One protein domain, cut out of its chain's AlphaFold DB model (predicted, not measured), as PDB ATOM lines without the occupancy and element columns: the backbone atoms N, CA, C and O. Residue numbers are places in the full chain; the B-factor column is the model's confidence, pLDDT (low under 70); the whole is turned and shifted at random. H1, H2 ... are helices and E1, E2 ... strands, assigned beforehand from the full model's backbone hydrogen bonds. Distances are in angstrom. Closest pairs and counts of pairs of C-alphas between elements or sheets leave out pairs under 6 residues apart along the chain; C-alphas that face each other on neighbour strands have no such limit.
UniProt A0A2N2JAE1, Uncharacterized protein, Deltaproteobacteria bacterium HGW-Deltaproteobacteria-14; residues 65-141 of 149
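This is residues 65 to 141 of the 149 residues of an uncharacterized protein of Deltaproteobacteria bacterium HGW-Deltaproteobacteria-14 (UniProt A0A2N2JAE1). This is a slender rod made as a small sandwich: a twisted sheet of three strands, E3, E2 and E5, faces a smaller sheet of two, E1 and E4, with the strands running along the rod. The short helix H1 follows E3 directly and only grazes the larger sheet. The printed part has 77 residues, with the order E1, E2, E3, H1, E4, E5, and the class is mostly strand. The larger sheet runs E3, E2, E5 and the smaller E1, E4, both antiparallel. It is only just compact, close to loose, with a radius of gyration of the C-alphas of 13.8 A, and spans 45 by 20 by 17 A.

Find C-alpha 65 at (27.115, 13.668, 18.478); from there E1 runs 16.9 A through residues 65 to 70. Next look at residues 78 to 89, which are E2, 33.4 A long from C-alpha 78 at (31.436, -15.975, 23.260). E3 is residues 97 to 104, 20.8 A, and H1 is residues 105 to 108, 5.3 A. E4 is residues 115 to 121, 18.5 A. E5, residues 128 to 139, runs 33.8 A and ends at C-alpha 139 at (31.066, -17.737, 27.446).

Begin at E2, the inner strand of the larger sheet. E2 and E3 form a hairpin, antiparallel at 173 degrees, where you find N 85 and O 101 at 2.8 A. On the sheet's other edge, E5 is antiparallel to E2 at 162 degrees, with N 84 and O 133 at 2.8 A. In the smaller sheet E1 and E4 are antiparallel at 156 degrees, with N 68 and O 117 at 2.9 A. The two sheets make a sandwich, two sheets face to face: the parts that face each other are 9.8 A centre to centre, and their strands stand at 26 degrees. The closest C-alphas of E3 and E4 are those of Val 98 and Cys 121, 7.3 A apart. E1 and E5 are near each other, while E1 and E3 are apart. H1 only grazes the larger sheet with residues 105 to 107; its closest C-alphas to E2 are those of Ser 105 and Ala 81, 5.3 A. H1 is too short for an O i to N i+4 pair, and its one O i to N i+3 pair is not within hydrogen-bond range.

Look for the two C-alphas farthest apart at Ala 124 and Gly 141, 46.7 A. The printed part has no cut, and no link is long; E3 to H1 is tight. The mean pLDDT of the printed part is 92.0, and residue 141 is under 70.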
ATOM      1  N   ILE A  65      27.461  15.092  18.582       82.00
ATOM      2  CA  ILE A  65      27.115  13.668  18.478       82.00
ATOM      3  C   ILE A  65      28.373  12.883  18.090       82.00
ATOM      4  O   ILE A  65      29.025  13.195  17.096       82.00
ATOM      5  N   LEU A  66      28.684  11.837  18.852       86.00
ATOM      6  CA  LEU A  66      29.758  10.883  18.590       86.00
ATOM      7  C   LEU A  66      29.153   9.499  18.343       86.00
ATOM      8  O   LEU A  66      28.378   9.023  19.169       86.00
ATOM      9  N   SER A  67      29.546   8.836  17.253       88.31
ATOM     10  CA  SER A  67      29.149   7.457  16.943       88.31
ATOM     11  C   SER A  67      30.363   6.533  16.960       88.31
ATOM     12  O   SER A  67      31.378   6.828  16.329       88.31
ATOM     13  N   VAL A  68      30.252   5.417  17.676       84.81
ATOM     14  CA  VAL A  68      31.268   4.363  17.741       84.81
ATOM     15  C   VAL A  68      30.633   3.061  17.274       84.81
ATOM     16  O   VAL A  68      29.609   2.651  17.817       84.81
ATOM     17  N   ALA A  69      31.258   2.410  16.295       84.44
ATOM     18  CA  ALA A  69      30.882   1.085  15.815       84.44
ATOM     19  C   ALA A  69      32.084   0.143  15.921       84.44
ATOM     20  O   ALA A  69      33.200   0.506  15.546       84.44
ATOM     21  N   VAL A  70      31.852  -1.060  16.440       86.31
ATOM     22  CA  VAL A  70      32.874  -2.090  16.651       86.31
ATOM     23  C   VAL A  70      32.486  -3.325  15.849       86.31
ATOM     24  O   VAL A  70      31.357  -3.797  15.960       86.31
ATOM     25  N   ALA A  71      33.416  -3.834  15.041       83.75
ATOM     26  CA  ALA A  71      33.228  -5.070  14.291       83.75
ATOM     27  C   ALA A  71      33.327  -6.306  15.211       83.75
ATOM     28  O   ALA A  71      34.051  -6.257  16.210       83.75
ATOM     29  N   PRO A  72      32.661  -7.422  14.863       73.19
ATOM     30  CA  PRO A  72      32.646  -8.609  15.705       73.19
ATOM     31  C   PRO A  72      34.030  -9.245  15.816       73.19
ATOM     32  O   PRO A  72      34.735  -9.437  14.821       73.19
ATOM     33  N   LEU A  73      34.387  -9.646  17.034       71.81
ATOM     34  CA  LEU A  73      35.541 -10.496  17.290       71.81
ATOM     35  C   LEU A  73      35.094 -11.957  17.131       71.81
ATOM     36  O   LEU A  73      34.374 -12.478  17.975       71.81
ATOM     37  N   ASN A  74      35.485 -12.616  16.036       73.50
ATOM     38  CA  ASN A  74      35.080 -13.998  15.745       73.50
ATOM     39  C   ASN A  74      35.763 -14.998  16.696       73.50
ATOM     40  O   ASN A  74      36.782 -15.601  16.361       73.50
ATOM     41  N   LEU A  75      35.194 -15.173  17.886       81.06
ATOM     42  CA  LEU A  75      35.579 -16.183  18.867       81.06
ATOM     43  C   LEU A  75      34.384 -17.096  19.126       81.06
ATOM     44  O   LEU A  75      33.303 -16.638  19.497       81.06
ATOM     45  N   SER A  76      34.565 -18.399  18.929       84.81
ATOM     46  CA  SER A  76      33.499 -19.366  19.176       84.81
ATOM     47  C   SER A  76      33.170 -19.455  20.669       84.81
ATOM     48  O   SER A  76      34.053 -19.441  21.524       84.81
ATOM     49  N   GLY A  77      31.877 -19.557  20.981       86.00
ATOM     50  CA  GLY A  77      31.381 -19.719  22.352       86.00
ATOM     51  C   GLY A  77      31.245 -18.426  23.158       86.00
ATOM     52  O   GLY A  77      30.707 -18.484  24.261       86.00
ATOM     53  N   ILE A  78      31.665 -17.275  22.621       89.81
ATOM     54  CA  ILE A  78      31.436 -15.975  23.260       89.81
ATOM     55  C   ILE A  78      29.995 -15.522  23.029       89.81
ATOM     56  O   ILE A  78      29.496 -15.555  21.906       89.81
ATOM     57  N   THR A  79      29.345 -15.090  24.105       91.56
ATOM     58  CA  THR A  79      27.947 -14.627  24.110       91.56
ATOM     59  C   THR A  79      27.748 -13.263  24.756       91.56
ATOM     60  O   THR A  79      26.621 -12.772  24.827       91.56
ATOM     61  N   ASP A  80      28.820 -12.644  25.250       93.44
ATOM     62  CA  ASP A  80      28.829 -11.234  25.620       93.44
ATOM     63  C   ASP A  80      30.262 -10.706  25.688       93.44
ATOM     64  O   ASP A  80      31.211 -11.439  25.984       93.44
ATOM     65  N   ALA A  81      30.409  -9.409  25.467       95.12
ATOM     66  CA  ALA A  81      31.654  -8.686  25.639       95.12
ATOM     67  C   ALA A  81      31.376  -7.376  26.377       95.12
ATOM     68  O   ALA A  81      30.502  -6.606  25.974       95.12
ATOM     69  N   ALA A  82      32.124  -7.122  27.449       96.81
ATOM     70  CA  ALA A  82      32.004  -5.916  28.256       96.81
ATOM     71  C   ALA A  82      33.129  -4.933  27.928       96.81
ATOM     72  O   ALA A  82      34.308  -5.296  27.917       96.81
ATOM     73  N   TYR A  83      32.780  -3.667  27.733       98.12
ATOM     74  CA  TYR A  83      33.702  -2.604  27.358       98.12
ATOM     75  C   TYR A  83      33.607  -1.415  28.306       98.12
ATOM     76  O   TYR A  83      32.530  -1.085  28.802       98.12
ATOM     77  N   THR A  84      34.723  -0.709  28.454       98.50
ATOM     78  CA  THR A  84      34.767   0.647  29.001       98.50
ATOM     79  C   THR A  84      35.063   1.618  27.867       98.50
ATOM     80  O   THR A  84      36.083   1.497  27.194       98.50
ATOM     81  N   LEU A  85      34.166   2.579  27.657       98.19
ATOM     82  CA  LEU A  85      34.322   3.671  26.705       98.19
ATOM     83  C   LEU A  85      34.575   4.969  27.470       98.19
ATOM     84  O   LEU A  85      33.739   5.381  28.276       98.19
ATOM     85  N   THR A  86      35.699   5.620  27.194       98.12
ATOM     86  CA  THR A  86      36.077   6.909  27.780       98.12
ATOM     87  C   THR A  86      36.300   7.930  26.675       98.12
ATOM     88  O   THR A  86      36.993   7.654  25.694       98.12
ATOM     89  N   VAL A  87      35.724   9.118  26.848       97.25
ATOM     90  CA  VAL A  87      35.945  10.274  25.976       97.25
ATOM     91  C   VAL A  87      36.700  11.333  26.758       97.25
ATOM     92  O   VAL A  87      36.302  11.715  27.856       97.25
ATOM     93  N   THR A  88      37.788  11.808  26.170       97.69
ATOM     94  CA  THR A  88      38.669  12.839  26.727       97.69
ATOM     95  C   THR A  88      38.822  13.979  25.739       97.69
ATOM     96  O   THR A  88      38.872  13.755  24.532       97.69
ATOM     97  N   ASN A  89      38.947  15.190  26.257       96.56
ATOM     98  CA  ASN A  89      39.358  16.349  25.487       96.56
ATOM     99  C   ASN A  89      40.850  16.270  25.139       96.56
ATOM    100  O   ASN A  89      41.639  15.657  25.856       96.56
ATOM    101  N   GLY A  90      41.247  16.923  24.049       96.00
ATOM    102  CA  GLY A  90      42.638  17.004  23.615       96.00
ATOM    103  C   GLY A  90      43.136  15.766  22.864       96.00
ATOM    104  O   GLY A  90      42.559  14.677  22.916       96.00
ATOM    105  N   ALA A  91      44.228  15.953  22.124       95.50
ATOM    106  CA  ALA A  91      44.872  14.882  21.373       95.50
ATOM    107  C   ALA A  91      45.498  13.847  22.320       95.50
ATOM    108  O   ALA A  91      46.007  14.204  23.386       95.50
ATOM    109  N   ALA A  92      45.450  12.574  21.917       94.81
ATOM    110  CA  ALA A  92      45.970  11.433  22.674       94.81
ATOM    111  C   ALA A  92      45.449  11.333  24.126       94.81
ATOM    112  O   ALA A  92      46.090  10.718  24.973       94.81
ATOM    113  N   GLY A  93      44.295  11.942  24.418       94.38
ATOM    114  CA  GLY A  93      43.681  11.953  25.747       94.38
ATOM    115  C   GLY A  93      44.424  12.780  26.796       94.38
ATOM    116  O   GLY A  93      44.330  12.495  27.983       94.38
ATOM    117  N   SER A  94      45.166  13.803  26.368       96.00
ATOM    118  CA  SER A  94      45.921  14.704  27.256       96.00
ATOM    119  C   SER A  94      45.061  15.681  28.071       96.00
ATOM    120  O   SER A  94      45.565  16.307  29.003       96.00
ATOM    121  N   GLY A  95      43.790  15.857  27.714       95.06
ATOM    122  CA  GLY A  95      42.872  16.774  28.381       95.06
ATOM    123  C   GLY A  95      41.923  16.092  29.365       95.06
ATOM    124  O   GLY A  95      42.110  14.956  29.793       95.06
ATOM    125  N   GLN A  96      40.878  16.828  29.743       96.25
ATOM    126  CA  GLN A  96      39.907  16.383  30.743       96.25
ATOM    127  C   GLN A  96      39.016  15.254  30.225       96.25
ATOM    128  O   GLN A  96      38.640  15.236  29.052       96.25
ATOM    129  N   VAL A  97      38.625  14.343  31.116       96.81
ATOM    130  CA  VAL A  97      37.602  13.335  30.816       96.81
ATOM    131  C   VAL A  97      36.252  14.031  30.672       96.81
ATOM    132  O   VAL A  97      35.786  14.688  31.598       96.81
ATOM    133  N   VAL A  98      35.611  13.852  29.519       96.19
ATOM    134  CA  VAL A  98      34.239  14.309  29.271       96.19
ATOM    135  C   VAL A  98      33.267  13.346  29.952       96.19
ATOM    136  O   VAL A  98      32.383  13.767  30.694       96.19
ATOM    137  N   TRP A  99      33.445  12.038  29.731       96.88
ATOM    138  CA  TRP A  99      32.714  10.980  30.435       96.88
ATOM    139  C   TRP A  99      33.341   9.593  30.228       96.88
ATOM    140  O   TRP A  99      34.097   9.358  29.284       96.88
ATOM    141  N   THR A 100      32.925   8.651  31.083       97.94
ATOM    142  CA  THR A 100      33.196   7.209  30.970       97.94
ATOM    143  C   THR A 100      31.893   6.408  31.067       97.94
ATOM    144  O   THR A 100      30.980   6.776  31.817       97.94
ATOM    145  N   ARG A 101      31.777   5.318  30.300       98.19
ATOM    146  CA  ARG A 101      30.611   4.421  30.271       98.19
ATOM    147  C   ARG A 101      31.023   2.955  30.170       98.19
ATOM    148  O   ARG A 101      31.919   2.616  29.405       98.19
ATOM    149  N   GLY A 102      30.313   2.099  30.904       98.19
ATOM    150  CA  GLY A 102      30.345   0.650  30.715       98.19
ATOM    151  C   GLY A 102      29.307   0.223  29.677       98.19
ATOM    152  O   GLY A 102      28.146   0.633  29.767       98.19
ATOM    153  N   LEU A 103      29.720  -0.579  28.701       97.75
ATOM    154  CA  LEU A 103      28.890  -1.069  27.599       97.75
ATOM    155  C   LEU A 103      28.993  -2.592  27.508       97.75
ATOM    156  O   LEU A 103      30.029  -3.161  27.839       97.75
ATOM    157  N   THR A 104      27.942  -3.244  27.015       97.06
ATOM    158  CA  THR A 104      27.967  -4.676  26.690       97.06
ATOM    159  C   THR A 104      27.461  -4.913  25.273       97.06
ATOM    160  O   THR A 104      26.571  -4.187  24.805       97.06
ATOM    161  N   SER A 105      28.007  -5.919  24.586       95.56
ATOM    162  CA  SER A 105      27.534  -6.309  23.253       95.56
ATOM    163  C   SER A 105      26.118  -6.879  23.299       95.56
ATOM    164  O   SER A 105      25.380  -6.709  22.335       95.56
ATOM    165  N   GLN A 106      25.675  -7.453  24.424       94.75
ATOM    166  CA  GLN A 106      24.272  -7.850  24.600       94.75
ATOM    167  C   GLN A 106      23.285  -6.675  24.561       94.75
ATOM    168  O   GLN A 106      22.169  -6.818  24.067       94.75
ATOM    169  N   ARG A 107      23.659  -5.514  25.112       96.38
ATOM    170  CA  ARG A 107      22.745  -4.365  25.208       96.38
ATOM    171  C   ARG A 107      22.817  -3.443  23.997       96.38
ATOM    172  O   ARG A 107      21.805  -2.863  23.619       96.38
ATOM    173  N   TYR A 108      24.011  -3.259  23.444       96.75
ATOM    174  CA  TYR A 108      24.279  -2.258  22.408       96.75
ATOM    175  C   TYR A 108      24.742  -2.876  21.088       96.75
ATOM    176  O   TYR A 108      25.276  -2.172  20.235       96.75
ATOM    177  N   GLY A 109      24.587  -4.185  20.913       94.31
ATOM    178  CA  GLY A 109      25.227  -4.901  19.825       94.31
ATOM    179  C   GLY A 109      24.571  -6.222  19.469       94.31
ATOM    180  O   GLY A 109      23.356  -6.373  19.562       94.31
ATOM    181  N   ASP A 110      25.393  -7.162  19.015       90.94
ATOM    182  CA  ASP A 110      24.967  -8.466  18.498       90.94
ATOM    183  C   ASP A 110      25.039  -9.597  19.537       90.94
ATOM    184  O   ASP A 110      24.759 -10.747  19.207       90.94
ATOM    185  N   GLY A 111      25.455  -9.305  20.774       90.00
ATOM    186  CA  GLY A 111      25.739 -10.330  21.784       90.00
ATOM    187  C   GLY A 111      26.921 -11.251  21.440       90.00
ATOM    188  O   GLY A 111      27.146 -12.229  22.132       90.00
ATOM    189  N   ALA A 112      27.700 -10.960  20.400       88.31
ATOM    190  CA  ALA A 112      28.882 -11.728  19.992       88.31
ATOM    191  C   ALA A 112      30.164 -10.876  19.981       88.31
ATOM    192  O   ALA A 112      31.240 -11.354  19.630       88.31
ATOM    193  N   GLY A 113      30.067  -9.612  20.404       90.94
ATOM    194  CA  GLY A 113      31.202  -8.704  20.572       90.94
ATOM    195  C   GLY A 113      31.182  -7.492  19.646       90.94
ATOM    196  O   GLY A 113      31.986  -6.584  19.829       90.94
ATOM    197  N   SER A 114      30.254  -7.412  18.694       93.19
ATOM    198  CA  SER A 114      29.984  -6.138  18.023       93.19
ATOM    199  C   SER A 114      29.143  -5.253  18.927       93.19
ATOM    200  O   SER A 114      28.323  -5.752  19.695       93.19
ATOM    201  N   LEU A 115      29.284  -3.936  18.796       95.88
ATOM    202  CA  LEU A 115      28.331  -2.970  19.339       95.88
ATOM    203  C   LEU A 115      28.348  -1.662  18.552       95.88
ATOM    204  O   LEU A 115      29.331  -1.336  17.882       95.88
ATOM    205  N   ALA A 116      27.263  -0.904  18.668       96.25
ATOM    206  CA  ALA A 116      27.163   0.472  18.220       96.25
ATOM    207  C   ALA A 116      26.638   1.347  19.364       96.25
ATOM    208  O   ALA A 116      25.628   1.035  19.995       96.25
ATOM    209  N   TYR A 117      27.320   2.457  19.636       96.38
ATOM    210  CA  TYR A 117      26.933   3.393  20.688       96.38
ATOM    211  C   TYR A 117      27.052   4.835  20.206       96.38
ATOM    212  O   TYR A 117      28.057   5.222  19.605       96.38
ATOM    213  N   VAL A 118      26.027   5.631  20.514       96.00
ATOM    214  CA  VAL A 118      26.007   7.071  20.261       96.00
ATOM    215  C   VAL A 118      26.083   7.802  21.593       96.00
ATOM    216  O   VAL A 118      25.228   7.629  22.460       96.00
ATOM    217  N   GLY A 119      27.124   8.610  21.752       93.31
ATOM    218  CA  GLY A 119      27.346   9.450  22.921       93.31
ATOM    219  C   GLY A 119      27.466  10.917  22.542       93.31
ATOM    220  O   GLY A 119      27.407  11.282  21.366       93.31
ATOM    221  N   THR A 120      27.662  11.762  23.547       93.81
ATOM    222  CA  THR A 120      27.959  13.175  23.322       93.81
ATOM    223  C   THR A 120      29.467  13.417  23.285       93.81
ATOM    224  O   THR A 120      30.230  12.679  23.910       93.81
ATOM    225  N   CYS A 121      29.915  14.444  22.570       91.19
ATOM    226  CA  CYS A 121      31.288  14.946  22.649       91.19
ATOM    227  C   CYS A 121      31.304  16.432  23.005       91.19
ATOM    228  O   CYS A 121      30.330  17.153  22.760       91.19
ATOM    229  N   ASP A 122      32.400  16.882  23.614       91.06
ATOM    230  CA  ASP A 122      32.589  18.296  23.915       91.06
ATOM    231  C   ASP A 122      32.988  19.017  22.628       91.06
ATOM    232  O   ASP A 122      34.092  18.861  22.103       91.06
ATOM    233  N   ALA A 123      32.032  19.758  22.075       88.56
ATOM    234  CA  ALA A 123      32.213  20.474  20.823       88.56
ATOM    235  C   ALA A 123      33.074  21.738  20.989       88.56
ATOM    236  O   ALA A 123      33.585  22.248  19.993       88.56
ATOM    237  N   ALA A 124      33.254  22.245  22.215       89.06
ATOM    238  CA  ALA A 124      33.965  23.498  22.458       89.06
ATOM    239  C   ALA A 124      35.493  23.348  22.363       89.06
ATOM    240  O   ALA A 124      36.189  24.315  22.063       89.06
ATOM    241  N   THR A 125      36.025  22.145  22.589       86.25
ATOM    242  CA  THR A 125      37.473  21.877  22.588       86.25
ATOM    243  C   THR A 125      38.057  21.593  21.207       86.25
ATOM    244  O   THR A 125      39.273  21.642  21.037       86.25
ATOM    245  N   GLY A 126      37.220  21.280  20.213       86.31
ATOM    246  CA  GLY A 126      37.622  21.016  18.827       86.31
ATOM    247  C   GLY A 126      38.340  19.678  18.586       86.31
ATOM    248  O   GLY A 126      38.247  19.137  17.487       86.31
ATOM    249  N   VAL A 127      39.001  19.099  19.596       94.19
ATOM    250  CA  VAL A 127      39.659  17.783  19.523       94.19
ATOM    251  C   VAL A 127      39.250  16.923  20.712       94.19
ATOM    252  O   VAL A 127      39.450  17.302  21.865       94.19
ATOM    253  N   ASN A 128      38.736  15.731  20.414       95.19
ATOM    254  CA  ASN A 128      38.393  14.702  21.390       95.19
ATOM    255  C   ASN A 128      39.149  13.407  21.053       95.19
ATOM    256  O   ASN A 128      39.272  13.043  19.884       95.19
ATOM    257  N   THR A 129      39.611  12.688  22.074       96.88
ATOM    258  CA  THR A 129      40.173  11.336  21.966       96.88
ATOM    259  C   THR A 129      39.218  10.338  22.608       96.88
ATOM    260  O   THR A 129      38.725  10.567  23.715       96.88
ATOM    261  N   ILE A 130      38.975   9.226  21.913       96.81
ATOM    262  CA  ILE A 130      38.098   8.147  22.357       96.81
ATOM    263  C   ILE A 130      38.944   6.912  22.660       96.81
ATOM    264  O   ILE A 130      39.681   6.432  21.800       96.81
ATOM    265  N   THR A 131      38.801   6.370  23.866       97.62
ATOM    266  CA  THR A 131      39.421   5.106  24.271       97.62
ATOM    267  C   THR A 131      38.335   4.080  24.543       97.62
ATOM    268  O   THR A 131      37.494   4.275  25.418       97.62
ATOM    269  N   LEU A 132      38.368   2.979  23.795       97.38
ATOM    270  CA  LEU A 132      37.523   1.815  24.025       97.38
ATOM    271  C   LEU A 132      38.399   0.661  24.514       97.38
ATOM    272  O   LEU A 132      39.320   0.234  23.820       97.38
ATOM    273  N   THR A 133      38.097   0.145  25.698       97.62
ATOM    274  CA  THR A 133      38.823  -0.965  26.315       97.62
ATOM    275  C   THR A 133      37.890  -2.152  26.484       97.62
ATOM    276  O   THR A 133      36.854  -2.030  27.131       97.62
ATOM    277  N   LEU A 134      38.259  -3.309  25.935       96.38
ATOM    278  CA  LEU A 134      37.598  -4.578  26.233       96.38
ATOM    279  C   LEU A 134      37.999  -5.022  27.647       96.38
ATOM    280  O   LEU A 134      39.181  -5.187  27.933       96.38
ATOM    281  N   THR A 135      37.016  -5.188  28.527       97.75
ATOM    282  CA  THR A 135      37.225  -5.494  29.955       97.75
ATOM    283  C   THR A 135      36.887  -6.933  30.322       97.75
ATOM    284  O   THR A 135      37.507  -7.482  31.227       97.75
ATOM    285  N   ALA A 136      35.941  -7.561  29.618       95.19
ATOM    286  CA  ALA A 136      35.614  -8.969  29.806       95.19
ATOM    287  C   ALA A 136      35.023  -9.588  28.535       95.19
ATOM    288  O   ALA A 136      34.367  -8.907  27.744       95.19
ATOM    289  N   LEU A 137      35.230 -10.896  28.384       94.06
ATOM    290  CA  LEU A 137      34.546 -11.757  27.423       94.06
ATOM    291  C   LEU A 137      33.842 -12.863  28.206       94.06
ATOM    292  O   LEU A 137      34.441 -13.463  29.101       94.06
ATOM    293  N   HIS A 138      32.583 -13.129  27.874       92.50
ATOM    294  CA  HIS A 138      31.770 -14.132  28.550       92.50
ATOM    295  C   HIS A 138      31.378 -15.258  27.594       92.50
ATOM    296  O   HIS A 138      31.015 -15.017  26.446       92.50
ATOM    297  N   ASP A 139      31.437 -16.484  28.110       90.25
ATOM    298  CA  ASP A 139      31.066 -17.737  27.446       90.25
ATOM    299  C   ASP A 139      29.912 -18.405  28.221       90.25
ATOM    300  O   ASP A 139      29.828 -18.292  29.450       90.25
ATOM    301  N   VAL A 140      29.042 -19.137  27.516       79.06
ATOM    302  CA  VAL A 140      27.935 -19.946  28.072       79.06
ATOM    303  C   VAL A 140      28.367 -21.007  29.100       79.06
ATOM    304  O   VAL A 140      27.539 -21.517  29.856       79.06
ATOM    305  N   GLY A 141      29.651 -21.355  29.157       66.75
ATOM    306  CA  GLY A 141      30.234 -22.409  29.982       66.75
ATOM    307  C   GLY A 141      31.044 -21.944  31.195       66.75
ATOM    308  O   GLY A 141      31.429 -22.795  32.002       66.75
TER     309      GLY A 141